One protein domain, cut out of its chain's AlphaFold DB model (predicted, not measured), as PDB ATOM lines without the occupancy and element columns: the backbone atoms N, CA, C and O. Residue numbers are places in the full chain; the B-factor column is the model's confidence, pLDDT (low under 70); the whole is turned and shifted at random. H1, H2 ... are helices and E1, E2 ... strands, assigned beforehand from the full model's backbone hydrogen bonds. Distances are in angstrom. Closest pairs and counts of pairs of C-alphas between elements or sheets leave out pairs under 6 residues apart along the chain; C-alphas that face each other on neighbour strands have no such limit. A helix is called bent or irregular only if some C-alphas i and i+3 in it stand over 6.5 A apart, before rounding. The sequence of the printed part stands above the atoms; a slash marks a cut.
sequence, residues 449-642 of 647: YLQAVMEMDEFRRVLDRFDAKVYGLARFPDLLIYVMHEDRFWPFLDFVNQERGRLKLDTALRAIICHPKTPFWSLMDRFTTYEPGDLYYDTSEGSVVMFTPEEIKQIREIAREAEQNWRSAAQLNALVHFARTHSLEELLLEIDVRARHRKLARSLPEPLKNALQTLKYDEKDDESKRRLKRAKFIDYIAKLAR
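What this domain is: This is residues 449 to 642 of the 647 residues of an uncharacterized protein of Candidatus Bipolaricaulota bacterium (UniProt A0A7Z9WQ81). The model is an elongated body of three parts in a row: at one end the two-stranded hairpin E1 and E2 with helix H1 packed on it, in the middle a small three-stranded sheet of E3, E4 and E5, and at the other end a head of helices. In that head H5, H6, H7 and H8 form an up-and-down bundle with H4 on it, and H8 covers the E5 side of the sheet, while short H3 packs on the opposite face over E3 and H2 runs past the E3 side. The printed part has 194 residues, with eight named helices and five named strands in the order H1 E1 E2 H2 E3 H3 E4 E5 H4 H5 H6 H7 H8; the class is mixed, helices and strands. The larger sheet has the order E3 E4 E5 and is mixed, and the pair E1 and E2 is antiparallel. By its radius of gyration of the C-alphas, 18.2 A, the whole is compact, and its spans are 60 by 36 by 27 A.

Where its parts are: H1, residues 449 to 464, begins at C-alpha 449 (40.525, 105.415, 24.047) and is 22.1 A long from first to last C-alpha. E1 is residues 471 to 475, and E2, residues 479 to 485, measures 20.5 A. H2, residues 486 to 502, measures 25.0 A and is irregular: C-alphas 487 and 490 are 7.2 A apart. E3, residues 508 to 514, is 19.4 A long, H3 is residues 520 to 527, and E4, residues 534 to 540, is 19.7 A long from C-alpha 534 at (34.105, 102.351, 47.024). E5 is residues 543 to 547. H4, residues 549 to 563, and H5, residues 568 to 581, are each 21.0 A long; H6, residues 584 to 596, is 18.7 A; H7 is residues 605 to 614. H8, residues 623 to 640, is the longest helix, 26.1 A, and ends at C-alpha 640 (45.030, 94.097, 60.473).

How they stand to each other: The closest C-alphas of H1 and E1 are those of Asp 464 and Gly 472, 7.0 A apart. E1 and E2 form a hairpin, with N 473 and O 481 at 2.7 A, within hydrogen-bond range. H1 and H2 are close but not clearly touching, Leu 463 to Val 496 at 7.1 A between C-alphas. E2 and E3 are near each other. E3 and E4 are parallel, with N 537 and O 511 at 2.7 A; E4 and E5 are an antiparallel hairpin, with N 547 and O 536 at 2.8 A. E3, H3 and E4 make a strand-helix-strand unit, two parallel neighbour strands with a helix between, and its crossover is left-handed. H3 lies over E3 at a height over the sheet of 9.5 A, and H8 is on the opposite face at 7.8 A, the closest C-alphas of E5 and H8 being those of Val 545 and Lys 629, 5.7 A. H5 and H8 touch at a shallow tilt of 9 degrees, opposite ways, Ala 569 to Ala 638 at 4.5 A between C-alphas. H6 touches H5 with residues 587 to 591 alone, closest C-alphas Ala 579 and Leu 587, 6.0 A, and touches H7, closest C-alphas Leu 588 and Lys 609, 6.1 A; both pairs are helical hairpins. H4 touches H8 at a steep tilt of 48 degrees, closest C-alphas Ala 559 and Ile 637, 4.7 A, and H7 at a shallow tilt of 12 degrees, closest C-alphas Gln 554 and Ala 611, 6.6 A. Every O i to N i+4 pair is within hydrogen-bond range in H1, H4, H6, H7 and H8; the counts are 11 of 13 in H2, 3 of 4 in H3 and 8 of 10 in H5.

The domain as a whole: The two C-alphas farthest apart, those of Leu 450 and His 597, are 61.3 A from each other. The printed part has no cut, and no link is long. The mean pLDDT of the printed part is 81.8; 20 residues are under 70, among them residues 519 to 522, 539 to 544 and 566 to 569.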
ATOM      1  N   TYR A 449      40.856 106.792  23.728       88.94
ATOM      2  CA  TYR A 449      40.525 105.415  24.047       88.94
ATOM      3  C   TYR A 449      41.757 104.503  24.011       88.94
ATOM      4  O   TYR A 449      42.005 103.790  24.976       88.94
ATOM      5  N   LEU A 450      42.559 104.541  22.942       92.25
ATOM      6  CA  LEU A 450      43.731 103.672  22.797       92.25
ATOM      7  C   LEU A 450      44.828 103.982  23.826       92.25
ATOM      8  O   LEU A 450      45.413 103.052  24.379       92.25
ATOM      9  N   GLN A 451      45.082 105.261  24.132       91.06
ATOM     10  CA  GLN A 451      46.006 105.642  25.202       91.06
ATOM     11  C   GLN A 451      45.487 105.155  26.563       91.06
ATOM     12  O   GLN A 451      46.245 104.538  27.310       91.06
ATOM     13  N   ALA A 452      44.197 105.350  26.866       89.38
ATOM     14  CA  ALA A 452      43.606 104.872  28.114       89.38
ATOM     15  C   ALA A 452      43.670 103.340  28.232       89.38
ATOM     16  O   ALA A 452      44.027 102.820  29.284       89.38
ATOM     17  N   VAL A 453      43.404 102.608  27.147       91.31
ATOM     18  CA  VAL A 453      43.550 101.146  27.077       91.31
ATOM     19  C   VAL A 453      44.992 100.714  27.368       91.31
ATOM     20  O   VAL A 453      45.207  99.787  28.152       91.31
ATOM     21  N   MET A 454      45.985 101.393  26.783       89.56
ATOM     22  CA  MET A 454      47.396 101.112  27.050       89.56
ATOM     23  C   MET A 454      47.766 101.380  28.511       89.56
ATOM     24  O   MET A 454      48.515 100.599  29.093       89.56
ATOM     25  N   GLU A 455      47.277 102.461  29.121       86.75
ATOM     26  CA  GLU A 455      47.511 102.751  30.544       86.75
ATOM     27  C   GLU A 455      46.843 101.703  31.450       86.75
ATOM     28  O   GLU A 455      47.465 101.216  32.398       86.75
ATOM     29  N   MET A 456      45.628 101.270  31.105       87.50
ATOM     30  CA  MET A 456      44.904 100.231  31.836       87.50
ATOM     31  C   MET A 456      45.584  98.861  31.776       87.50
ATOM     32  O   MET A 456      45.612  98.154  32.786       87.50
ATOM     33  N   ASP A 457      46.183  98.491  30.639       87.94
ATOM     34  CA  ASP A 457      46.970  97.256  30.548       87.94
ATOM     35  C   ASP A 457      48.185  97.284  31.488       87.94
ATOM     36  O   ASP A 457      48.538  96.252  32.056       87.94
ATOM     37  N   GLU A 458      48.804  98.450  31.718       86.25
ATOM     38  CA  GLU A 458      49.889  98.543  32.706       86.25
ATOM     39  C   GLU A 458      49.396  98.420  34.124       86.25
ATOM     40  O   GLU A 458      49.983  97.680  34.908       86.25
ATOM     41  N   PHE A 459      48.334  99.150  34.454       87.75
ATOM     42  CA  PHE A 459      47.762  99.097  35.785       87.75
ATOM     43  C   PHE A 459      47.403  97.652  36.142       87.75
ATOM     44  O   PHE A 459      47.826  97.146  37.180       87.75
ATOM     45  N   ARG A 460      46.756  96.934  35.218       90.06
ATOM     46  CA  ARG A 460      46.518  95.492  35.327       90.06
ATOM     47  C   ARG A 460      47.809  94.703  35.576       90.06
ATOM     48  O   ARG A 460      47.857  93.932  36.524       90.06
ATOM     49  N   ARG A 461      48.866  94.898  34.778       88.44
ATOM     50  CA  ARG A 461      50.157  94.193  34.954       88.44
ATOM     51  C   ARG A 461      50.838  94.499  36.290       88.44
ATOM     52  O   ARG A 461      51.593  93.670  36.796       88.44
ATOM     53  N   VAL A 462      50.636  95.687  36.855       90.06
ATOM     54  CA  VAL A 462      51.105  96.033  38.205       90.06
ATOM     55  C   VAL A 462      50.326  95.236  39.252       90.06
ATOM     56  O   VAL A 462      50.944  94.625  40.121       90.06
ATOM     57  N   LEU A 463      48.999  95.156  39.122       90.94
ATOM     58  CA  LEU A 463      48.147  94.358  40.009       90.94
ATOM     59  C   LEU A 463      48.440  92.853  39.930       90.94
ATOM     60  O   LEU A 463      48.599  92.213  40.969       90.94
ATOM     61  N   ASP A 464      48.597  92.312  38.722       88.69
ATOM     62  CA  ASP A 464      48.923  90.900  38.474       88.69
ATOM     63  C   ASP A 464      50.283  90.488  39.102       88.69
ATOM     64  O   ASP A 464      50.526  89.304  39.329       88.69
ATOM     65  N   ARG A 465      51.178  91.444  39.407       90.06
ATOM     66  CA  ARG A 465      52.499  91.198  40.026       90.06
ATOM     67  C   ARG A 465      52.505  91.234  41.557       90.06
ATOM     68  O   ARG A 465      53.551  90.972  42.146       90.06
ATOM     69  N   PHE A 466      51.383  91.556  42.202       90.69
ATOM     70  CA  PHE A 466      51.328  91.741  43.654       90.69
ATOM     71  C   PHE A 466      51.714  90.477  44.447       90.69
ATOM     72  O   PHE A 466      52.625  90.508  45.275       90.69
ATOM     73  N   ASP A 467      51.017  89.364  44.211       86.50
ATOM     74  CA  ASP A 467      51.260  88.067  44.853       86.50
ATOM     75  C   ASP A 467      50.682  86.965  43.951       86.50
ATOM     76  O   ASP A 467      49.556  87.084  43.471       86.50
ATOM     77  N   ALA A 468      51.421  85.872  43.747       83.12
ATOM     78  CA  ALA A 468      50.999  84.753  42.898       83.12
ATOM     79  C   ALA A 468      49.713  84.040  43.381       83.12
ATOM     80  O   ALA A 468      49.149  83.226  42.651       83.12
ATOM     81  N   LYS A 469      49.264  84.309  44.616       84.75
ATOM     82  CA  LYS A 469      48.020  83.791  45.216       84.75
ATOM     83  C   LYS A 469      46.842  84.764  45.110       84.75
ATOM     84  O   LYS A 469      45.786  84.506  45.690       84.75
ATOM     85  N   VAL A 470      47.014  85.875  44.395       87.44
ATOM     86  CA  VAL A 470      45.926  86.746  43.951       87.44
ATOM     87  C   VAL A 470      45.646  86.433  42.486       87.44
ATOM     88  O   VAL A 470      46.494  86.626  41.622       87.44
ATOM     89  N   TYR A 471      44.452  85.917  42.206       84.88
ATOM     90  CA  TYR A 471      44.090  85.403  40.888       84.88
ATOM     91  C   TYR A 471      43.183  86.396  40.162       84.88
ATOM     92  O   TYR A 471      42.116  86.739  40.673       84.88
ATOM     93  N   GLY A 472      43.577  86.834  38.966       84.12
ATOM     94  CA  GLY A 472      42.716  87.617  38.078       84.12
ATOM     95  C   GLY A 472      41.628  86.734  37.463       84.12
ATOM     96  O   GLY A 472      41.933  85.807  36.723       84.12
ATOM     97  N   LEU A 473      40.367  87.009  37.792       78.94
ATOM     98  CA  LEU A 473      39.185  86.327  37.254       78.94
ATOM     99  C   LEU A 473      38.733  86.893  35.906       78.94
ATOM    100  O   LEU A 473      38.204  86.150  35.084       78.94
ATOM    101  N   ALA A 474      38.872  88.208  35.735       80.44
ATOM    102  CA  ALA A 474      38.522  88.924  34.515       80.44
ATOM    103  C   ALA A 474      39.404  90.170  34.378       80.44
ATOM    104  O   ALA A 474      39.633  90.884  35.359       80.44
ATOM    105  N   ARG A 475      39.898  90.421  33.167       86.06
ATOM    106  CA  ARG A 475      40.867  91.468  32.838       86.06
ATOM    107  C   ARG A 475      40.430  92.227  31.587       86.06
ATOM    108  O   ARG A 475      41.074  92.135  30.544       86.06
ATOM    109  N   PHE A 476      39.332  92.965  31.682       86.44
ATOM    110  CA  PHE A 476      38.833  93.823  30.607       86.44
ATOM    111  C   PHE A 476      39.373  95.254  30.748       86.44
ATOM    112  O   PHE A 476      39.789  95.639  31.844       86.44
ATOM    113  N   PRO A 477      39.368  96.069  29.675       85.38
ATOM    114  CA  PRO A 477      39.858  97.446  29.740       85.38
ATOM    115  C   PRO A 477      39.156  98.314  30.795       85.38
ATOM    116  O   PRO A 477      39.778  99.214  31.352       85.38
ATOM    117  N   ASP A 478      37.879  98.053  31.074       85.88
ATOM    118  CA  ASP A 478      37.032  98.811  31.999       85.88
ATOM    119  C   ASP A 478      36.668  98.044  33.283       85.88
ATOM    120  O   ASP A 478      36.041  98.608  34.181       85.88
ATOM    121  N   LEU A 479      37.052  96.769  33.398       86.94
ATOM    122  CA  LEU A 479      36.687  95.913  34.522       86.94
ATOM    123  C   LEU A 479      37.782  94.889  34.818       86.94
ATOM    124  O   LEU A 479      38.058  93.997  34.017       86.94
ATOM    125  N   LEU A 480      38.342  94.977  36.021       88.81
ATOM    126  CA  LEU A 480      39.261  93.990  36.571       88.81
ATOM    127  C   LEU A 480      38.606  93.300  37.767       88.81
ATOM    128  O   LEU A 480      38.034  93.961  38.635       88.81
ATOM    129  N   ILE A 481      38.704  91.978  37.836       87.94
ATOM    130  CA  ILE A 481      38.158  91.188  38.940       87.94
ATOM    131  C   ILE A 481      39.250  90.271  39.466       87.94
ATOM    132  O   ILE A 481      39.845  89.525  38.697       87.94
ATOM    133  N   TYR A 482      39.466  90.281  40.777       89.81
ATOM    134  CA  TYR A 482      40.435  89.426  41.456       89.81
ATOM    135  C   TYR A 482      39.769  88.582  42.535       89.81
ATOM    136  O   TYR A 482      38.821  89.032  43.179       89.81
ATOM    137  N   VAL A 483      40.300  87.381  42.764       88.25
ATOM    138  CA  VAL A 483      39.959  86.523  43.902       88.25
ATOM    139  C   VAL A 483      41.206  86.118  44.672       88.25
ATOM    140  O   VAL A 483      42.269  85.879  44.099       88.25
ATOM    141  N   MET A 484      41.069  86.029  45.988       90.12
ATOM    142  CA  MET A 484      42.126  85.602  46.897       90.12
ATOM    143  C   MET A 484      41.535  85.011  48.178       90.12
ATOM    144  O   MET A 484      40.330  85.098  48.428       90.12
ATOM    145  N   HIS A 485      42.389  84.422  49.006       88.50
ATOM    146  CA  HIS A 485      42.033  84.072  50.377       88.50
ATOM    147  C   HIS A 485      41.889  85.340  51.248       88.50
ATOM    148  O   HIS A 485      42.532  86.360  50.987       88.50
ATOM    149  N   GLU A 486      41.055  85.295  52.294       85.62
ATOM    150  CA  GLU A 486      40.749  86.469  53.131       85.62
ATOM    151  C   GLU A 486      41.967  87.116  53.822       85.62
ATOM    152  O   GLU A 486      41.921  88.296  54.163       85.62
ATOM    153  N   ASP A 487      43.065  86.382  54.015       84.56
ATOM    154  CA  ASP A 487      44.303  86.897  54.622       84.56
ATOM    155  C   ASP A 487      45.068  87.872  53.710       84.56
ATOM    156  O   ASP A 487      45.775  88.754  54.198       84.56
ATOM    157  N   ARG A 488      44.914  87.745  52.388       86.88
ATOM    158  CA  ARG A 488      45.513  88.637  51.384       86.88
ATOM    159  C   ARG A 488      44.642  89.833  51.041       86.88
ATOM    160  O   ARG A 488      45.137  90.768  50.416       86.88
ATOM    161  N   PHE A 489      43.390  89.834  51.488       87.38
ATOM    162  CA  PHE A 489      42.410  90.853  51.138       87.38
ATOM    163  C   PHE A 489      42.877  92.272  51.455       87.38
ATOM    164  O   PHE A 489      42.923  93.125  50.571       87.38
ATOM    165  N   TRP A 490      43.252  92.529  52.708       82.31
ATOM    166  CA  TRP A 490      43.650  93.870  53.124       82.31
ATOM    167  C   TRP A 490      44.971  94.337  52.509       82.31
ATOM    168  O   TRP A 490      44.979  95.442  51.969       82.31
ATOM    169  N   PRO A 491      46.051  93.524  52.502       87.06
ATOM    170  CA  PRO A 491      47.278  93.887  51.798       87.06
ATOM    171  C   PRO A 491      47.048  94.224  50.321       87.06
ATOM    172  O   PRO A 491      47.589  95.208  49.823       87.06
ATOM    173  N   PHE A 492      46.215  93.440  49.627       90.25
ATOM    174  CA  PHE A 492      45.896  93.697  48.227       90.25
ATOM    175  C   PHE A 492      45.072  94.977  48.053       90.25
ATOM    176  O   PHE A 492      45.376  95.779  47.179       90.25
ATOM    177  N   LEU A 493      44.071  95.224  48.903       87.94
ATOM    178  CA  LEU A 493      43.298  96.469  48.867       87.94
ATOM    179  C   LEU A 493      44.145  97.708  49.155       87.94
ATOM    180  O   LEU A 493      43.914  98.757  48.560       87.94
ATOM    181  N   ASP A 494      45.106  97.613  50.072       84.12
ATOM    182  CA  ASP A 494      46.056  98.693  50.339       84.12
ATOM    183  C   ASP A 494      46.908  98.982  49.106       84.12
ATOM    184  O   ASP A 494      47.002 100.138  48.699       84.12
ATOM    185  N   PHE A 495      47.442  97.939  48.472       90.00
ATOM    186  CA  PHE A 495      48.205  98.055  47.234       90.00
ATOM    187  C   PHE A 495      47.374  98.656  46.091       90.00
ATOM    188  O   PHE A 495      47.786  99.635  45.474       90.00
ATOM    189  N   VAL A 496      46.159  98.147  45.864       90.69
ATOM    190  CA  VAL A 496      45.227  98.674  44.856       90.69
ATOM    191  C   VAL A 496      44.927 100.149  45.112       90.69
ATOM    192  O   VAL A 496      44.968 100.950  44.184       90.69
ATOM    193  N   ASN A 497      44.647 100.540  46.358       86.69
ATOM    194  CA  ASN A 497      44.346 101.931  46.697       86.69
ATOM    195  C   ASN A 497      45.566 102.856  46.559       86.69
ATOM    196  O   ASN A 497      45.402 104.003  46.144       86.69
ATOM    197  N   GLN A 498      46.776 102.374  46.856       87.69
ATOM    198  CA  GLN A 498      48.018 103.118  46.613       87.69
ATOM    199  C   GLN A 498      48.236 103.353  45.117       87.69
ATOM    200  O   GLN A 498      48.445 104.493  44.704       87.69
ATOM    201  N   GLU A 499      48.110 102.308  44.298       88.38
ATOM    202  CA  GLU A 499      48.286 102.418  42.849       88.38
ATOM    203  C   GLU A 499      47.189 103.269  42.196       88.38
ATOM    204  O   GLU A 499      47.488 104.125  41.364       88.38
ATOM    205  N   ARG A 500      45.925 103.122  42.623       86.19
ATOM    206  CA  ARG A 500      44.820 104.000  42.197       86.19
ATOM    207  C   ARG A 500      45.086 105.456  42.557       86.19
ATOM    208  O   ARG A 500      44.871 106.330  41.722       86.19
ATOM    209  N   GLY A 501      45.567 105.714  43.775       81.88
ATOM    210  CA  GLY A 501      45.925 107.052  44.241       81.88
ATOM    211  C   GLY A 501      47.058 107.665  43.418       81.88
ATOM    212  O   GLY A 501      46.922 108.789  42.938       81.88
ATOM    213  N   ARG A 502      48.130 106.899  43.177       81.50
ATOM    214  CA  ARG A 502      49.270 107.293  42.329       81.50
ATOM    215  C   ARG A 502      48.827 107.642  40.909       81.50
ATOM    216  O   ARG A 502      49.280 108.628  40.334       81.50
ATOM    217  N   LEU A 503      47.916 106.847  40.355       78.62
ATOM    218  CA  LEU A 503      47.376 107.036  39.013       78.62
ATOM    219  C   LEU A 503      46.185 108.004  38.960       78.62
ATOM    220  O   LEU A 503      45.669 108.270  37.880       78.62
ATOM    221  N   LYS A 504      45.730 108.548  40.096       77.38
ATOM    222  CA  LYS A 504      44.528 109.399  40.188       77.38
ATOM    223  C   LYS A 504      43.326 108.792  39.443       77.38
ATOM    224  O   LYS A 504      42.564 109.504  38.793       77.38
ATOM    225  N   LEU A 505      43.201 107.468  39.517       74.25
ATOM    226  CA  LEU A 505      42.173 106.693  38.833       74.25
ATOM    227  C   LEU A 505      40.829 106.863  39.546       74.25
ATOM    228  O   LEU A 505      40.662 106.398  40.676       74.25
ATOM    229  N   ASP A 506      39.856 107.466  38.864       74.50
ATOM    230  CA  ASP A 506      38.466 107.513  39.323       74.50
ATOM    231  C   ASP A 506      37.761 106.188  38.993       74.50
ATOM    232  O   ASP A 506      36.999 106.070  38.034       74.50
ATOM    233  N   THR A 507      38.110 105.138  39.740       79.44
ATOM    234  CA  THR A 507      37.472 103.820  39.622       79.44
ATOM    235  C   THR A 507      36.460 103.610  40.740       79.44
ATOM    236  O   THR A 507      36.684 104.035  41.872       79.44
ATOM    237  N   ALA A 508      35.428 102.821  40.474       83.94
ATOM    238  CA  ALA A 508      34.606 102.213  41.507       83.94
ATOM    239  C   ALA A 508      35.262 100.912  41.987       83.94
ATOM    240  O   ALA A 508      35.529 100.016  41.181       83.94
ATOM    241  N   LEU A 509      35.511 100.790  43.293       87.44
ATOM    242  CA  LEU A 509      35.971  99.538  43.891       87.44
ATOM    243  C   LEU A 509      34.824  98.867  44.654       87.44
ATOM    244  O   LEU A 509      34.146  99.474  45.485       87.44
ATOM    245  N   ARG A 510      34.577  97.590  44.365       86.81
ATOM    246  CA  ARG A 510      33.673  96.738  45.144       86.81
ATOM    247  C   ARG A 510      34.481  95.575  45.673       86.81
ATOM    248  O   ARG A 510      35.074  94.831  44.903       86.81
ATOM    249  N   ALA A 511      34.525  95.419  46.981       86.50
ATOM    250  CA  ALA A 511      35.333  94.392  47.611       86.50
ATOM    251  C   ALA A 511      34.455  93.570  48.541       86.50
ATOM    252  O   ALA A 511      33.756  94.144  49.362       86.50
ATOM    253  N   ILE A 512      34.443  92.247  48.412       85.69
ATOM    254  CA  ILE A 512      33.567  91.383  49.203       85.69
ATOM    255  C   ILE A 512      34.310  90.179  49.753       85.69
ATOM    256  O   ILE A 512      34.954  89.452  49.006       85.69
ATOM    257  N   ILE A 513      34.158  89.930  51.052       85.31
ATOM    258  CA  ILE A 513      34.553  88.672  51.678       85.31
ATOM    259  C   ILE A 513      33.320  87.779  51.806       85.31
ATOM    260  O   ILE A 513      32.324  88.169  52.418       85.31
ATOM    261  N   CYS A 514      33.367  86.572  51.249       80.69
ATOM    262  CA  CYS A 514      32.255  85.635  51.302       80.69
ATOM    263  C   CYS A 514      32.669  84.166  51.431       80.69
ATOM    264  O   CYS A 514      33.835  83.799  51.305       80.69
ATOM    265  N   HIS A 515      31.699  83.307  51.754       78.56
ATOM    266  CA  HIS A 515      31.934  81.865  51.832       78.56
ATOM    267  C   HIS A 515      32.234  81.313  50.426       78.56
ATOM    268  O   HIS A 515      31.571  81.733  49.477       78.56
ATOM    269  N   PRO A 516      33.099  80.295  50.256       73.31
ATOM    270  CA  PRO A 516      33.349  79.660  48.949       73.31
ATOM    271  C   PRO A 516      32.105  79.069  48.259       73.31
ATOM    272  O   PRO A 516      32.113  78.784  47.064       73.31
ATOM    273  N   LYS A 517      30.998  78.929  48.997       72.25
ATOM    274  CA  LYS A 517      29.708  78.444  48.483       72.25
ATOM    275  C   LYS A 517      28.861  79.566  47.878       72.25
ATOM    276  O   LYS A 517      27.880  79.268  47.201       72.25
ATOM    277  N   THR A 518      29.212  80.831  48.121       70.50
ATOM    278  CA  THR A 518      28.514  81.983  47.551       70.50
ATOM    279  C   THR A 518      28.624  81.932  46.027       70.50
ATOM    280  O   THR A 518      29.734  81.885  45.495       70.50
ATOM    281  N   PRO A 519      27.497  81.927  45.298       62.25
ATOM    282  CA  PRO A 519      27.547  81.850  43.849       62.25
ATOM    283  C   PRO A 519      28.144  83.125  43.250       62.25
ATOM    284  O   PRO A 519      27.614  84.215  43.458       62.25
ATOM    285  N   PHE A 520      29.215  82.991  42.467       69.06
ATOM    286  CA  PHE A 520      29.907  84.131  41.863       69.06
ATOM    287  C   PHE A 520      29.002  84.983  40.954       69.06
ATOM    288  O   PHE A 520      29.120  86.203  40.945       69.06
ATOM    289  N   TRP A 521      28.033  84.372  40.260       61.22
ATOM    290  CA  TRP A 521      27.057  85.100  39.438       61.22
ATOM    291  C   TRP A 521      26.283  86.156  40.236       61.22
ATOM    292  O   TRP A 521      26.085  87.270  39.766       61.22
ATOM    293  N   SER A 522      25.941  85.846  41.491       62.84
ATOM    294  CA  SER A 522      25.239  86.785  42.370       62.84
ATOM    295  C   SER A 522      26.108  87.984  42.760       62.84
ATOM    296  O   SER A 522      25.578  89.022  43.146       62.84
ATOM    297  N   LEU A 523      27.435  87.843  42.659       73.44
ATOM    298  CA  LEU A 523      28.395  88.928  42.842       73.44
ATOM    299  C   LEU A 523      28.520  89.749  41.557       73.44
ATOM    300  O   LEU A 523      28.511  90.971  41.634       73.44
ATOM    301  N   MET A 524      28.573  89.096  40.391       70.19
ATOM    302  CA  MET A 524      28.632  89.775  39.092       70.19
ATOM    303  C   MET A 524      27.441  90.704  38.890       70.19
ATOM    304  O   MET A 524      27.642  91.906  38.757       70.19
ATOM    305  N   ASP A 525      26.214  90.188  39.003       65.12
ATOM    306  CA  ASP A 525      24.987  90.976  38.804       65.12
ATOM    307  C   ASP A 525      24.926  92.225  39.700       65.12
ATOM    308  O   ASP A 525      24.300  93.225  39.355       65.12
ATOM    309  N   ARG A 526      25.583  92.173  40.866       68.62
ATOM    310  CA  ARG A 526      25.600  93.261  41.849       68.62
ATOM    311  C   ARG A 526      26.772  94.222  41.687       68.62
ATOM    312  O   ARG A 526      26.630  95.385  42.042       68.62
ATOM    313  N   PHE A 527      27.926  93.752  41.218       73.25
ATOM    314  CA  PHE A 527      29.188  94.499  41.296       73.25
ATOM    315  C   PHE A 527      29.816  94.820  39.941       73.25
ATOM    316  O   PHE A 527      30.843  95.494  39.901       73.25
ATOM    317  N   THR A 528      29.202  94.402  38.830       69.81
ATOM    318  CA  THR A 528      29.641  94.801  37.485       69.81
ATOM    319  C   THR A 528      28.918  96.020  36.944       69.81
ATOM    320  O   THR A 528      29.301  96.500  35.883       69.81
ATOM    321  N   THR A 529      27.899  96.555  37.614       70.44
ATOM    322  CA  THR A 529      27.315  97.855  37.247       70.44
ATOM    323  C   THR A 529      28.230  98.969  37.746       70.44
ATOM    324  O   THR A 529      28.761  98.890  38.851       70.44
ATOM    325  N   TYR A 530      28.480  99.989  36.912       63.94
ATOM    326  CA  TYR A 530      29.314 101.108  37.356       63.94
ATOM    327  C   TYR A 530      28.490 102.010  38.265       63.94
ATOM    328  O   TYR A 530      27.541 102.648  37.818       63.94
ATOM    329  N   GLU A 531      28.885 102.060  39.528       72.44
ATOM    330  CA  GLU A 531      28.342 102.959  40.532       72.44
ATOM    331  C   GLU A 531      29.523 103.648  41.229       72.44
ATOM    332  O   GLU A 531      30.343 102.949  41.832       72.44
ATOM    333  N   PRO A 532      29.638 104.985  41.161       70.94
ATOM    334  CA  PRO A 532      30.758 105.711  41.756       70.94
ATOM    335  C   PRO A 532      30.970 105.405  43.247       70.94
ATOM    336  O   PRO A 532      30.024 105.101  43.977       70.94
ATOM    337  N   GLY A 533      32.216 105.537  43.705       70.25
ATOM    338  CA  GLY A 533      32.618 105.315  45.098       70.25
ATOM    339  C   GLY A 533      33.094 103.891  45.381       70.25
ATOM    340  O   GLY A 533      32.988 103.013  44.528       70.25
ATOM    341  N   ASP A 534      33.612 103.661  46.589       75.19
ATOM    342  CA  ASP A 534      34.105 102.351  47.024       75.19
ATOM    343  C   ASP A 534      33.163 101.734  48.059       75.19
ATOM    344  O   ASP A 534      32.797 102.395  49.032       75.19
ATOM    345  N   LEU A 535      32.804 100.460  47.881       73.00
ATOM    346  CA  LEU A 535      31.976  99.717  48.836       73.00
ATOM    347  C   LEU A 535      32.639  98.393  49.210       73.00
ATOM    348  O   LEU A 535      33.077  97.624  48.349       73.00
ATOM    349  N   TYR A 536      32.675  98.126  50.514       74.00
ATOM    350  CA  TYR A 536      33.315  96.951  51.092       74.00
ATOM    351  C   TYR A 536      32.272  96.104  51.812       74.00
ATOM    352  O   TYR A 536      31.531  96.609  52.653       74.00
ATOM    353  N   TYR A 537      32.225  94.815  51.499       73.12
ATOM    354  CA  TYR A 537      31.201  93.882  51.936       73.12
ATOM    355  C   TYR A 537      31.804  92.700  52.707       73.12
ATOM    356  O   TYR A 537      32.856  92.176  52.343       73.12
ATOM    357  N   ASP A 538      31.115  92.220  53.741       70.19
ATOM    358  CA  ASP A 538      31.378  90.913  54.368       70.19
ATOM    359  C   ASP A 538      30.067  90.140  54.465       70.19
ATOM    360  O   ASP A 538      29.098  90.630  55.050       70.19
ATOM    361  N   THR A 539      30.024  88.926  53.915       66.62
ATOM    362  CA  THR A 539      28.912  88.014  54.175       66.62
ATOM    363  C   THR A 539      29.191  87.245  55.462       66.62
ATOM    364  O   THR A 539      30.078  86.382  55.510       66.62
ATOM    365  N   SER A 540      28.415  87.513  56.506       57.88
ATOM    366  CA  SER A 540      28.469  86.778  57.769       57.88
ATOM    367  C   SER A 540      27.081  86.250  58.101       57.88
ATOM    368  O   SER A 540      26.128  87.020  58.131       57.88
ATOM    369  N   GLU A 541      26.969  84.937  58.319       56.88
ATOM    370  CA  GLU A 541      25.724  84.287  58.771       56.88
ATOM    371  C   GLU A 541      24.505  84.599  57.872       56.88
ATOM    372  O   GLU A 541      23.387  84.778  58.338       56.88
ATOM    373  N   GLY A 542      24.725  84.698  56.554       53.22
ATOM    374  CA  GLY A 542      23.671  84.987  55.571       53.22
ATOM    375  C   GLY A 542      23.318  86.471  55.401       53.22
ATOM    376  O   GLY A 542      22.509  86.795  54.536       53.22
ATOM    377  N   SER A 543      23.949  87.376  56.158       58.19
ATOM    378  CA  SER A 543      23.761  88.829  56.049       58.19
ATOM    379  C   SER A 543      24.973  89.516  55.422       58.19
ATOM    380  O   SER A 543      26.118  89.148  55.688       58.19
ATOM    381  N   VAL A 544      24.716  90.523  54.585       65.25
ATOM    382  CA  VAL A 544      25.743  91.363  53.957       65.25
ATOM    383  C   VAL A 544      25.958  92.597  54.828       65.25
ATOM    384  O   VAL A 544      25.042  93.396  54.995       65.25
ATOM    385  N   VAL A 545      27.161  92.758  55.372       72.56
ATOM    386  CA  VAL A 545      27.586  93.987  56.056       72.56
ATOM    387  C   VAL A 545      28.298  94.879  55.051       72.56
ATOM    388  O   VAL A 545      29.175  94.382  54.354       72.56
ATOM    389  N   MET A 546      27.959  96.169  54.997       74.94
ATOM    390  CA  MET A 546      28.587  97.153  54.107       74.94
ATOM    391  C   MET A 546      29.369  98.201  54.910       74.94
ATOM    392  O   MET A 546      28.837  98.746  55.881       74.94
ATOM    393  N   PHE A 547      30.593  98.516  54.483       78.81
ATOM    394  CA  PHE A 547      31.408  99.611  55.011       78.81
ATOM    395  C   PHE A 547      31.669 100.685  53.951       78.81
ATOM    396  O   PHE A 547      31.950 100.380  52.790       78.81
ATOM    397  N   THR A 548      31.592 101.941  54.384       76.56
ATOM    398  CA  THR A 548      31.913 103.135  53.593       76.56
ATOM    399  C   THR A 548      33.430 103.386  53.548       76.56
ATOM    400  O   THR A 548      34.157 102.874  54.405       76.56
ATOM    401  N   PRO A 549      33.934 104.210  52.608       68.94
ATOM    402  CA  PRO A 549      35.364 104.528  52.525       68.94
ATOM    403  C   PRO A 549      35.946 105.120  53.818       68.94
ATOM    404  O   PRO A 549      37.052 104.757  54.215       68.94
ATOM    405  N   GLU A 550      35.190 105.980  54.509       79.12
ATOM    406  CA  GLU A 550      35.630 106.587  55.775       79.12
ATOM    407  C   GLU A 550      35.697 105.550  56.904       79.12
ATOM    408  O   GLU A 550      36.657 105.525  57.669       79.12
ATOM    409  N   GLU A 551      34.736 104.623  56.970       83.62
ATOM    410  CA  GLU A 551      34.766 103.526  57.949       83.62
ATOM    411  C   GLU A 551      35.976 102.600  57.714       83.62
ATOM    412  O   GLU A 551      36.613 102.161  58.670       83.62
ATOM    413  N   ILE A 552      36.352 102.340  56.455       78.06
ATOM    414  CA  ILE A 552      37.568 101.574  56.128       78.06
ATOM    415  C   ILE A 552      38.840 102.322  56.525       78.06
ATOM    416  O   ILE A 552      39.777 101.715  57.051       78.06
ATOM    417  N   LYS A 553      38.888 103.636  56.297       79.50
ATOM    418  CA  LYS A 553      40.004 104.474  56.739       79.50
ATOM    419  C   LYS A 553      40.171 104.405  58.261       79.50
ATOM    420  O   LYS A 553      41.274 104.120  58.723       79.50
ATOM    421  N   GLN A 554      39.079 104.535  59.017       85.81
ATOM    422  CA  GLN A 554      39.082 104.387  60.477       85.81
ATOM    423  C   GLN A 554      39.565 102.997  60.920       85.81
ATOM    424  O   GLN A 554      40.395 102.899  61.822       85.81
ATOM    425  N   ILE A 555      39.110 101.918  60.263       83.75
ATOM    426  CA  ILE A 555      39.596 100.552  60.530       83.75
ATOM    427  C   ILE A 555      41.126 100.487  60.414       83.75
ATOM    428  O   ILE A 555      41.786  99.938  61.296       83.75
ATOM    429  N   ARG A 556      41.698 101.056  59.348       80.00
ATOM    430  CA  ARG A 556      43.148 101.034  59.090       80.00
ATOM    431  C   ARG A 556      43.935 101.877  60.090       80.00
ATOM    432  O   ARG A 556      44.981 101.436  60.557       80.00
ATOM    433  N   GLU A 557      43.450 103.071  60.414       84.44
ATOM    434  CA  GLU A 557      44.102 103.976  61.368       84.44
ATOM    435  C   GLU A 557      44.163 103.347  62.762       84.44
ATOM    436  O   GLU A 557      45.248 103.217  63.333       84.44
ATOM    437  N   ILE A 558      43.033 102.832  63.255       87.38
ATOM    438  CA  ILE A 558      42.969 102.165  64.560       87.38
ATOM    439  C   ILE A 558      43.805 100.876  64.548       87.38
ATOM    440  O   ILE A 558      44.455 100.543  65.541       87.38
ATOM    441  N   ALA A 559      43.840 100.148  63.427       82.75
ATOM    442  CA  ALA A 559      44.662  98.947  63.311       82.75
ATOM    443  C   ALA A 559      46.165  99.239  63.410       82.75
ATOM    444  O   ALA A 559      46.868  98.485  64.080       82.75
ATOM    445  N   ARG A 560      46.659 100.337  62.817       82.00
ATOM    446  CA  ARG A 560      48.070 100.755  62.944       82.00
ATOM    447  C   ARG A 560      48.442 101.078  64.389       82.00
ATOM    448  O   ARG A 560      49.501 100.675  64.863       82.00
ATOM    449  N   GLU A 561      47.561 101.762  65.115       80.56
ATOM    450  CA  GLU A 561      47.753 102.023  66.549       80.56
ATOM    451  C   GLU A 561      47.731 100.730  67.380       80.56
ATOM    452  O   GLU A 561      48.451 100.589  68.377       80.56
ATOM    453  N   ALA A 562      46.906  99.765  66.967       80.50
ATOM    454  CA  ALA A 562      46.804  98.467  67.614       80.50
ATOM    455  C   ALA A 562      48.032  97.588  67.339       80.50
ATOM    456  O   ALA A 562      48.481  96.905  68.259       80.50
ATOM    457  N   GLU A 563      48.596  97.632  66.129       77.56
ATOM    458  CA  GLU A 563      49.778  96.865  65.703       77.56
ATOM    459  C   GLU A 563      51.030  97.230  66.512       77.56
ATOM    460  O   GLU A 563      51.784  96.347  66.924       77.56
ATOM    461  N   GLN A 564      51.204  98.515  66.851       73.56
ATOM    462  CA  GLN A 564      52.281  98.986  67.739       73.56
ATOM    463  C   GLN A 564      52.249  98.315  69.128       73.56
ATOM    464  O   GLN A 564      53.232  98.341  69.869       73.56
ATOM    465  N   ASN A 565      51.131  97.675  69.482       70.00
ATOM    466  CA  ASN A 565      50.905  96.980  70.737       70.00
ATOM    467  C   ASN A 565      50.635  95.481  70.487       70.00
ATOM    468  O   ASN A 565      49.504  95.055  70.284       70.00
ATOM    469  N   TRP A 566      51.669  94.645  70.606       56.31
ATOM    470  CA  TRP A 566      51.665  93.196  70.304       56.31
ATOM    471  C   TRP A 566      50.533  92.331  70.910       56.31
ATOM    472  O   TRP A 566      50.302  91.215  70.447       56.31
ATOM    473  N   ARG A 567      49.820  92.802  71.944       62.84
ATOM    474  CA  ARG A 567      48.690  92.090  72.580       62.84
ATOM    475  C   ARG A 567      47.310  92.496  72.044       62.84
ATOM    476  O   ARG A 567      46.320  91.865  72.416       62.84
ATOM    477  N   SER A 568      47.221  93.509  71.182       66.19
ATOM    478  CA  SER A 568      45.947  94.141  70.808       66.19
ATOM    479  C   SER A 568      45.015  93.228  70.015       66.19
ATOM    480  O   SER A 568      43.812  93.260  70.247       66.19
ATOM    481  N   ALA A 569      45.526  92.353  69.141       68.06
ATOM    482  CA  ALA A 569      44.671  91.474  68.333       68.06
ATOM    483  C   ALA A 569      43.812  90.521  69.193       68.06
ATOM    484  O   ALA A 569      42.610  90.384  68.970       68.06
ATOM    485  N   ALA A 570      44.396  89.904  70.227       73.94
ATOM    486  CA  ALA A 570      43.659  89.033  71.148       73.94
ATOM    487  C   ALA A 570      42.652  89.818  72.009       73.94
ATOM    488  O   ALA A 570      41.556  89.333  72.297       73.94
ATOM    489  N   GLN A 571      43.010  91.043  72.398       79.62
ATOM    490  CA  GLN A 571      42.151  91.931  73.184       79.62
ATOM    491  C   GLN A 571      40.934  92.415  72.381       79.62
ATOM    492  O   GLN A 571      39.819  92.422  72.909       79.62
ATOM    493  N   LEU A 572      41.136  92.744  71.102       83.94
ATOM    494  CA  LEU A 572      40.090  93.139  70.161       83.94
ATOM    495  C   LEU A 572      39.172  91.963  69.798       83.94
ATOM    496  O   LEU A 572      37.958  92.136  69.797       83.94
ATOM    497  N   ASN A 573      39.699  90.747  69.600       83.00
ATOM    498  CA  ASN A 573      38.868  89.558  69.340       83.00
ATOM    499  C   ASN A 573      37.822  89.312  70.440       83.00
ATOM    500  O   ASN A 573      36.691  88.917  70.168       83.00
ATOM    501  N   ALA A 574      38.168  89.578  71.698       83.06
ATOM    502  CA  ALA A 574      37.215  89.439  72.793       83.06
ATOM    503  C   ALA A 574      36.109  90.519  72.767       83.06
ATOM    504  O   ALA A 574      34.988  90.240  73.191       83.06
ATOM    505  N   LEU A 575      36.385  91.712  72.227       88.75
ATOM    506  CA  LEU A 575      35.362  92.729  71.953       88.75
ATOM    507  C   LEU A 575      34.472  92.353  70.760       88.75
ATOM    508  O   LEU A 575      33.282  92.652  70.791       88.75
ATOM    509  N   VAL A 576      35.004  91.656  69.747       87.75
ATOM    510  CA  VAL A 576      34.204  91.144  68.617       87.75
ATOM    511  C   VAL A 576      33.062  90.267  69.120       87.75
ATOM    512  O   VAL A 576      31.925  90.436  68.688       87.75
ATOM    513  N   HIS A 577      33.345  89.346  70.045       84.88
ATOM    514  CA  HIS A 577      32.317  88.476  70.616       84.88
ATOM    515  C   HIS A 577      31.261  89.260  71.399       84.88
ATOM    516  O   HIS A 577      30.073  88.988  71.246       84.88
ATOM    517  N   PHE A 578      31.683  90.256  72.181       88.25
ATOM    518  CA  PHE A 578      30.771  91.102  72.948       88.25
ATOM    519  C   PHE A 578      29.848  91.926  72.033       88.25
ATOM    520  O   PHE A 578      28.636  91.965  72.239       88.25
ATOM    521  N   ALA A 579      30.405  92.504  70.965       88.31
ATOM    522  CA  ALA A 579      29.680  93.328  70.000       88.31
ATOM    523  C   ALA A 579      28.577  92.574  69.233       88.31
ATOM    524  O   ALA A 579      27.640  93.202  68.747       88.31
ATOM    525  N   ARG A 580      28.668  91.239  69.119       86.06
ATOM    526  CA  ARG A 580      27.641  90.420  68.445       86.06
ATOM    527  C   ARG A 580      26.360  90.278  69.260       86.06
ATOM    528  O   ARG A 580      25.298  90.067  68.683       86.06
ATOM    529  N   THR A 581      26.448  90.366  70.583       85.50
ATOM    530  CA  THR A 581      25.337  90.035  71.485       85.50
ATOM    531  C   THR A 581      24.740  91.246  72.200       85.50
ATOM    532  O   THR A 581      23.596  91.155  72.639       85.50
ATOM    533  N   HIS A 582      25.446  92.378  72.242       90.38
ATOM    534  CA  HIS A 582      25.097  93.547  73.063       90.38
ATOM    535  C   HIS A 582      24.809  94.817  72.244       90.38
ATOM    536  O   HIS A 582      25.164  94.918  71.061       90.38
ATOM    537  N   SER A 583      24.148  95.796  72.870       89.62
ATOM    538  CA  SER A 583      23.880  97.111  72.269       89.62
ATOM    539  C   SER A 583      25.166  97.928  72.078       89.62
ATOM    540  O   SER A 583      26.248  97.563  72.548       89.62
ATOM    541  N   LEU A 584      25.065  99.055  71.364       91.06
ATOM    542  CA  LEU A 584      26.186  99.986  71.249       91.06
ATOM    543  C   LEU A 584      26.565 100.571  72.618       91.06
ATOM    544  O   LEU A 584      27.752 100.608  72.920       91.06
ATOM    545  N   GLU A 585      25.607 100.985  73.458       90.94
ATOM    546  CA  GLU A 585      25.936 101.556  74.775       90.94
ATOM    547  C   GLU A 585      26.684 100.551  75.661       90.94
ATOM    548  O   GLU A 585      27.697 100.892  76.269       90.94
ATOM    549  N   GLU A 586      26.229  99.297  75.680       90.38
ATOM    550  CA  GLU A 586      26.869  98.214  76.432       90.38
ATOM    551  C   GLU A 586      28.293  97.938  75.929       90.38
ATOM    552  O   GLU A 586      29.216  97.754  76.725       90.38
ATOM    553  N   LEU A 587      28.501  97.954  74.609       92.62
ATOM    554  CA  LEU A 587      29.819  97.770  74.003       92.62
ATOM    555  C   LEU A 587      30.782  98.916  74.356       92.62
ATOM    556  O   LEU A 587      31.949  98.658  74.651       92.62
ATOM    557  N   LEU A 588      30.310 100.167  74.347       92.81
ATOM    558  CA  LEU A 588      31.121 101.328  74.734       92.81
ATOM    559  C   LEU A 588      31.534 101.249  76.214       92.81
ATOM    560  O   LEU A 588      32.691 101.520  76.541       92.81
ATOM    561  N   LEU A 589      30.630 100.801  77.090       91.94
ATOM    562  CA  LEU A 589      30.932 100.563  78.505       91.94
ATOM    563  C   LEU A 589      31.962  99.442  78.696       91.94
ATOM    564  O   LEU A 589      32.898  99.595  79.482       91.94
ATOM    565  N   GLU A 590      31.838  98.334  77.964       91.81
ATOM    566  CA  GLU A 590      32.803  97.230  78.025       91.81
ATOM    567  C   GLU A 590      34.205  97.669  77.559       91.81
ATOM    568  O   GLU A 590      35.216  97.251  78.137       91.81
ATOM    569  N   ILE A 591      34.293  98.558  76.562       90.44
ATOM    570  CA  ILE A 591      35.563  99.174  76.146       90.44
ATOM    571  C   ILE A 591      36.183  99.963  77.310       90.44
ATOM    572  O   ILE A 591      37.364  99.766  77.617       90.44
ATOM    573  N   ASP A 592      35.402 100.791  78.009       88.12
ATOM    574  CA  ASP A 592      35.883 101.567  79.159       88.12
ATOM    575  C   ASP A 592      36.327 100.664  80.323       88.12
ATOM    576  O   ASP A 592      37.376 100.895  80.936       88.12
ATOM    577  N   VAL A 593      35.575  99.599  80.619       88.81
ATOM    578  CA  VAL A 593      35.926  98.610  81.651       88.81
ATOM    579  C   VAL A 593      37.260  97.942  81.315       88.81
ATOM    580  O   VAL A 593      38.172  97.890  82.148       88.81
ATOM    581  N   ARG A 594      37.435  97.480  80.073       87.19
ATOM    582  CA  ARG A 594      38.693  96.859  79.633       87.19
ATOM    583  C   ARG A 594      39.862  97.831  79.644       87.19
ATOM    584  O   ARG A 594      40.960  97.429  80.038       87.19
ATOM    585  N   ALA A 595      39.642  99.090  79.274       86.19
ATOM    586  CA  ALA A 595      40.652 100.138  79.355       86.19
ATOM    587  C   ALA A 595      41.123 100.353  80.806       86.19
ATOM    588  O   ALA A 595      42.328 100.323  81.074       86.19
ATOM    589  N   ARG A 596      40.188 100.463  81.766       86.00
ATOM    590  CA  ARG A 596      40.500 100.601  83.206       86.00
ATOM    591  C   ARG A 596      41.313  99.424  83.739       86.00
ATOM    592  O   ARG A 596      42.263  99.621  84.494       86.00
ATOM    593  N   HIS A 597      41.001  98.207  83.295       84.56
ATOM    594  CA  HIS A 597      41.728  96.992  83.678       84.56
ATOM    595  C   HIS A 597      43.005  96.729  82.861       84.56
ATOM    596  O   HIS A 597      43.581  95.648  82.979       84.56
ATOM    597  N   ARG A 598      43.467  97.685  82.035       77.69
ATOM    598  CA  ARG A 598      44.645  97.544  81.151       77.69
ATOM    599  C   ARG A 598      44.561  96.332  80.208       77.69
ATOM    600  O   ARG A 598      45.579  95.770  79.805       77.69
ATOM    601  N   LYS A 599      43.337  95.927  79.860       81.62
ATOM    602  CA  LYS A 599      43.026  94.856  78.902       81.62
ATOM    603  C   LYS A 599      42.874  95.377  77.467       81.62
ATOM    604  O   LYS A 599      42.574  94.580  76.589       81.62
ATOM    605  N   LEU A 600      43.083  96.674  77.244       80.31
ATOM    606  CA  LEU A 600      43.255  97.329  75.944       80.31
ATOM    607  C   LEU A 600      44.446  98.290  76.049       80.31
ATOM    608  O   LEU A 600      44.690  98.850  77.123       80.31
ATOM    609  N   ALA A 601      45.193  98.477  74.960       79.75
ATOM    610  CA  ALA A 601      46.254  99.484  74.904       79.75
ATOM    611  C   ALA A 601      45.673 100.889  75.125       79.75
ATOM    612  O   ALA A 601      44.586 101.179  74.648       79.75
ATOM    613  N   ARG A 602      46.386 101.772  75.839       80.69
ATOM    614  CA  ARG A 602      45.851 103.086  76.258       80.69
ATOM    615  C   ARG A 602      45.434 103.999  75.101       80.69
ATOM    616  O   ARG A 602      44.582 104.850  75.317       80.69
ATOM    617  N   SER A 603      46.025 103.831  73.921       83.06
ATOM    618  CA  SER A 603      45.710 104.613  72.722       83.06
ATOM    619  C   SER A 603      44.409 104.187  72.035       83.06
ATOM    620  O   SER A 603      43.800 105.008  71.373       83.06
ATOM    621  N   LEU A 604      43.945 102.947  72.223       84.81
ATOM    622  CA  LEU A 604      42.843 102.370  71.437       84.81
ATOM    623  C   LEU A 604      41.406 102.747  71.856       84.81
ATOM    624  O   LEU A 604      40.559 102.818  70.967       84.81
ATOM    625  N   PRO A 605      41.064 102.941  73.149       89.00
ATOM    626  CA  PRO A 605      39.676 103.095  73.581       89.00
ATOM    627  C   PRO A 605      38.943 104.270  72.936       89.00
ATOM    628  O   PRO A 605      37.859 104.075  72.400       89.00
ATOM    629  N   GLU A 606      39.516 105.474  72.961       89.56
ATOM    630  CA  GLU A 606      38.832 106.669  72.446       89.56
ATOM    631  C   GLU A 606      38.652 106.648  70.918       89.56
ATOM    632  O   GLU A 606      37.515 106.819  70.468       89.56
ATOM    633  N   PRO A 607      39.685 106.348  70.101       89.38
ATOM    634  CA  PRO A 607      39.505 106.186  68.656       89.38
ATOM    635  C   PRO A 607      38.462 105.121  68.299       89.38
ATOM    636  O   PRO A 607      37.612 105.351  67.439       89.38
ATOM    637  N   LEU A 608      38.475 103.978  68.998       90.25
ATOM    638  CA  LEU A 608      37.528 102.891  68.752       90.25
ATOM    639  C   LEU A 608      36.085 103.277  69.101       90.25
ATOM    640  O   LEU A 608      35.178 102.992  68.321       90.25
ATOM    641  N   LYS A 609      35.857 103.930  70.249       92.94
ATOM    642  CA  LYS A 609      34.521 104.397  70.652       92.94
ATOM    643  C   LYS A 609      33.959 105.412  69.661       92.94
ATOM    644  O   LYS A 609      32.828 105.241  69.208       92.94
ATOM    645  N   ASN A 610      34.761 106.412  69.289       91.44
ATOM    646  CA  ASN A 610      34.357 107.443  68.335       91.44
ATOM    647  C   ASN A 610      33.968 106.820  66.989       91.44
ATOM    648  O   ASN A 610      32.890 107.100  66.467       91.44
ATOM    649  N   ALA A 611      34.792 105.908  66.467       90.50
ATOM    650  CA  ALA A 611      34.501 105.230  65.211       90.50
ATOM    651  C   ALA A 611      33.191 104.422  65.274       90.50
ATOM    652  O   ALA A 611      32.327 104.588  64.410       90.50
ATOM    653  N   LEU A 612      32.985 103.628  66.336       92.00
ATOM    654  CA  LEU A 612      31.765 102.830  66.537       92.00
ATOM    655  C   LEU A 612      30.490 103.682  66.626       92.00
ATOM    656  O   LEU A 612      29.437 103.253  66.146       92.00
ATOM    657  N   GLN A 613      30.574 104.875  67.219       91.56
ATOM    658  CA  GLN A 613      29.458 105.824  67.297       91.56
ATOM    659  C   GLN A 613      29.138 106.475  65.946       91.56
ATOM    660  O   GLN A 613      27.983 106.808  65.689       91.56
ATOM    661  N   THR A 614      30.137 106.639  65.075       90.69
ATOM    662  CA  THR A 614      29.971 107.267  63.752       90.69
ATOM    663  C   THR A 614      29.602 106.300  62.626       90.69
ATOM    664  O   THR A 614      29.379 106.747  61.498       90.69
ATOM    665  N   LEU A 615      29.502 104.997  62.919       88.50
ATOM    666  CA  LEU A 615      29.104 103.983  61.943       88.50
ATOM    667  C   LEU A 615      27.760 104.328  61.292       88.50
ATOM    668  O   LEU A 615      26.767 104.618  61.963       88.50
ATOM    669  N   LYS A 616      27.729 104.260  59.963       87.31
ATOM    670  CA  LYS A 616      26.531 104.476  59.152       87.31
ATOM    671  C   LYS A 616      25.738 103.176  59.053       87.31
ATOM    672  O   LYS A 616      26.315 102.110  58.851       87.31
ATOM    673  N   TYR A 617      24.418 103.260  59.143       84.50
ATOM    674  CA  TYR A 617      23.518 102.113  59.007       84.50
ATOM    675  C   TYR A 617      22.494 102.401  57.912       84.50
ATOM    676  O   TYR A 617      22.139 103.564  57.709       84.50
ATOM    677  N   ASP A 618      22.036 101.365  57.209       76.88
ATOM    678  CA  ASP A 618      20.896 101.501  56.300       76.88
ATOM    679  C   ASP A 618      19.631 101.770  57.133       76.88
ATOM    680  O   ASP A 618      19.475 101.249  58.242       76.88
ATOM    681  N   GLU A 619      18.706 102.575  56.614       72.19
ATOM    682  CA  GLU A 619      17.415 102.834  57.263       72.19
ATOM    683  C   GLU A 619      16.631 101.536  57.512       72.19
ATOM    684  O   GLU A 619      15.858 101.446  58.467       72.19
ATOM    685  N   LYS A 620      16.867 100.506  56.688       76.00
ATOM    686  CA  LYS A 620      16.254  99.175  56.802       76.00
ATOM    687  C   LYS A 620      17.016  98.211  57.718       76.00
ATOM    688  O   LYS A 620      16.612  97.049  57.833       76.00
ATOM    689  N   ASP A 621      18.121  98.633  58.336       80.19
ATOM    690  CA  ASP A 621      18.900  97.767  59.220       80.19
ATOM    691  C   ASP A 621      18.269  97.659  60.611       80.19
ATOM    692  O   ASP A 621      18.191  98.638  61.362       80.19
ATOM    693  N   ASP A 622      17.894  96.430  60.973       84.38
ATOM    694  CA  ASP A 622      17.515  96.061  62.333       84.38
ATOM    695  C   ASP A 622      18.731  95.997  63.275       84.38
ATOM    696  O   ASP A 622      19.894  96.005  62.861       84.38
ATOM    697  N   GLU A 623      18.473  95.923  64.579       86.12
ATOM    698  CA  GLU A 623      19.532  95.909  65.593       86.12
ATOM    699  C   GLU A 623      20.473  94.696  65.463       86.12
ATOM    700  O   GLU A 623      21.652  94.796  65.800       86.12
ATOM    701  N   SER A 624      20.002  93.576  64.906       82.06
ATOM    702  CA  SER A 624      20.840  92.400  64.642       82.06
ATOM    703  C   SER A 624      21.911  92.710  63.590       82.06
ATOM    704  O   SER A 624      23.104  92.483  63.817       82.06
ATOM    705  N   LYS A 625      21.522  93.335  62.472       79.88
ATOM    706  CA  LYS A 625      22.463  93.785  61.434       79.88
ATOM    707  C   LYS A 625      23.426  94.851  61.947       79.88
ATOM    708  O   LYS A 625      24.616  94.802  61.630       79.88
ATOM    709  N   ARG A 626      22.951  95.776  62.787       86.75
ATOM    710  CA  ARG A 626      23.802  96.812  63.398       86.75
ATOM    711  C   ARG A 626      24.865  96.203  64.317       86.75
ATOM    712  O   ARG A 626      26.035  96.579  64.221       86.75
ATOM    713  N   ARG A 627      24.501  95.218  65.151       87.44
ATOM    714  CA  ARG A 627      25.447  94.433  65.977       87.44
ATOM    715  C   ARG A 627      26.479  93.714  65.126       87.44
ATOM    716  O   ARG A 627      27.676  93.795  65.399       87.44
ATOM    717  N   LEU A 628      26.026  93.063  64.057       84.56
ATOM    718  CA  LEU A 628      26.905  92.359  63.135       84.56
ATOM    719  C   LEU A 628      27.913  93.311  62.474       84.56
ATOM    720  O   LEU A 628      29.104  92.995  62.437       84.56
ATOM    721  N   LYS A 629      27.474  94.501  62.033       86.50
ATOM    722  CA  LYS A 629      28.362  95.533  61.477       86.50
ATOM    723  C   LYS A 629      29.415  95.994  62.488       86.50
ATOM    724  O   LYS A 629      30.597  96.019  62.149       86.50
ATOM    725  N   ARG A 630      29.029  96.273  63.740       90.38
ATOM    726  CA  ARG A 630      29.969  96.643  64.821       90.38
ATOM    727  C   ARG A 630      30.987  95.541  65.106       90.38
ATOM    728  O   ARG A 630      32.185  95.804  65.176       90.38
ATOM    729  N   ALA A 631      30.529  94.296  65.217       86.69
ATOM    730  CA  ALA A 631      31.411  93.157  65.437       86.69
ATOM    731  C   ALA A 631      32.418  92.987  64.293       86.69
ATOM    732  O   ALA A 631      33.594  92.728  64.543       86.69
ATOM    733  N   LYS A 632      31.975  93.175  63.045       83.31
ATOM    734  CA  LYS A 632      32.839  93.109  61.861       83.31
ATOM    735  C   LYS A 632      33.833  94.255  61.762       83.31
ATOM    736  O   LYS A 632      34.980  94.014  61.400       83.31
ATOM    737  N   PHE A 633      33.434  95.457  62.159       87.19
ATOM    738  CA  PHE A 633      34.334  96.601  62.247       87.19
ATOM    739  C   PHE A 633      35.532  96.290  63.160       87.19
ATOM    740  O   PHE A 633      36.685  96.438  62.760       87.19
ATOM    741  N   ILE A 634      35.263  95.761  64.358       87.19
ATOM    742  CA  ILE A 634      36.301  95.393  65.335       87.19
ATOM    743  C   ILE A 634      37.138  94.198  64.843       87.19
ATOM    744  O   ILE A 634      38.355  94.191  65.023       87.19
ATOM    745  N   ASP A 635      36.510  93.205  64.202       84.25
ATOM    746  CA  ASP A 635      37.181  92.021  63.633       84.25
ATOM    747  C   ASP A 635      38.238  92.428  62.598       84.25
ATOM    748  O   ASP A 635      39.361  91.926  62.613       84.25
ATOM    749  N   TYR A 636      37.927  93.401  61.740       80.81
ATOM    750  CA  TYR A 636      38.876  93.903  60.748       80.81
ATOM    751  C   TYR A 636      40.057  94.655  61.355       80.81
ATOM    752  O   TYR A 636      41.192  94.402  60.946       80.81
ATOM    753  N   ILE A 637      39.829  95.477  62.383       84.31
ATOM    754  CA  ILE A 637      40.922  96.098  63.147       84.31
ATOM    755  C   ILE A 637      41.816  95.006  63.751       84.31
ATOM    756  O   ILE A 637      43.039  95.058  63.631       84.31
ATOM    757  N   ALA A 638      41.213  93.978  64.355       81.50
ATOM    758  CA  ALA A 638      41.942  92.882  64.986       81.50
ATOM    759  C   ALA A 638      42.765  92.052  63.990       81.50
ATOM    760  O   ALA A 638      43.858  91.605  64.337       81.50
ATOM    761  N   LYS A 639      42.250  91.819  62.773       75.69
ATOM    762  CA  LYS A 639      42.957  91.097  61.700       75.69
ATOM    763  C   LYS A 639      44.153  91.893  61.177       75.69
ATOM    764  O   LYS A 639      45.222  91.311  61.027       75.69
ATOM    765  N   LEU A 640      43.977  93.194  60.949       73.19
ATOM    766  CA  LEU A 640      45.030  94.097  60.473       73.19
ATOM    767  C   LEU A 640      46.126  94.346  61.515       73.19
ATOM    768  O   LEU A 640      47.289  94.458  61.158       73.19
ATOM    769  N   ALA A 641      45.776  94.384  62.802       75.88
ATOM    770  CA  ALA A 641      46.726  94.619  63.890       75.88
ATOM    771  C   ALA A 641      47.636  93.416  64.210       75.88
ATOM    772  O   ALA A 641      48.430  93.474  65.154       75.88
ATOM    773  N   ARG A 642      47.487  92.284  63.505       69.19
ATOM    774  CA  ARG A 642      48.351  91.115  63.709       69.19
ATOM    775  C   ARG A 642      49.717  91.400  63.081       69.19
ATOM    776  O   ARG A 642      49.754  91.705  61.892       69.19
TER     777      ARG A 642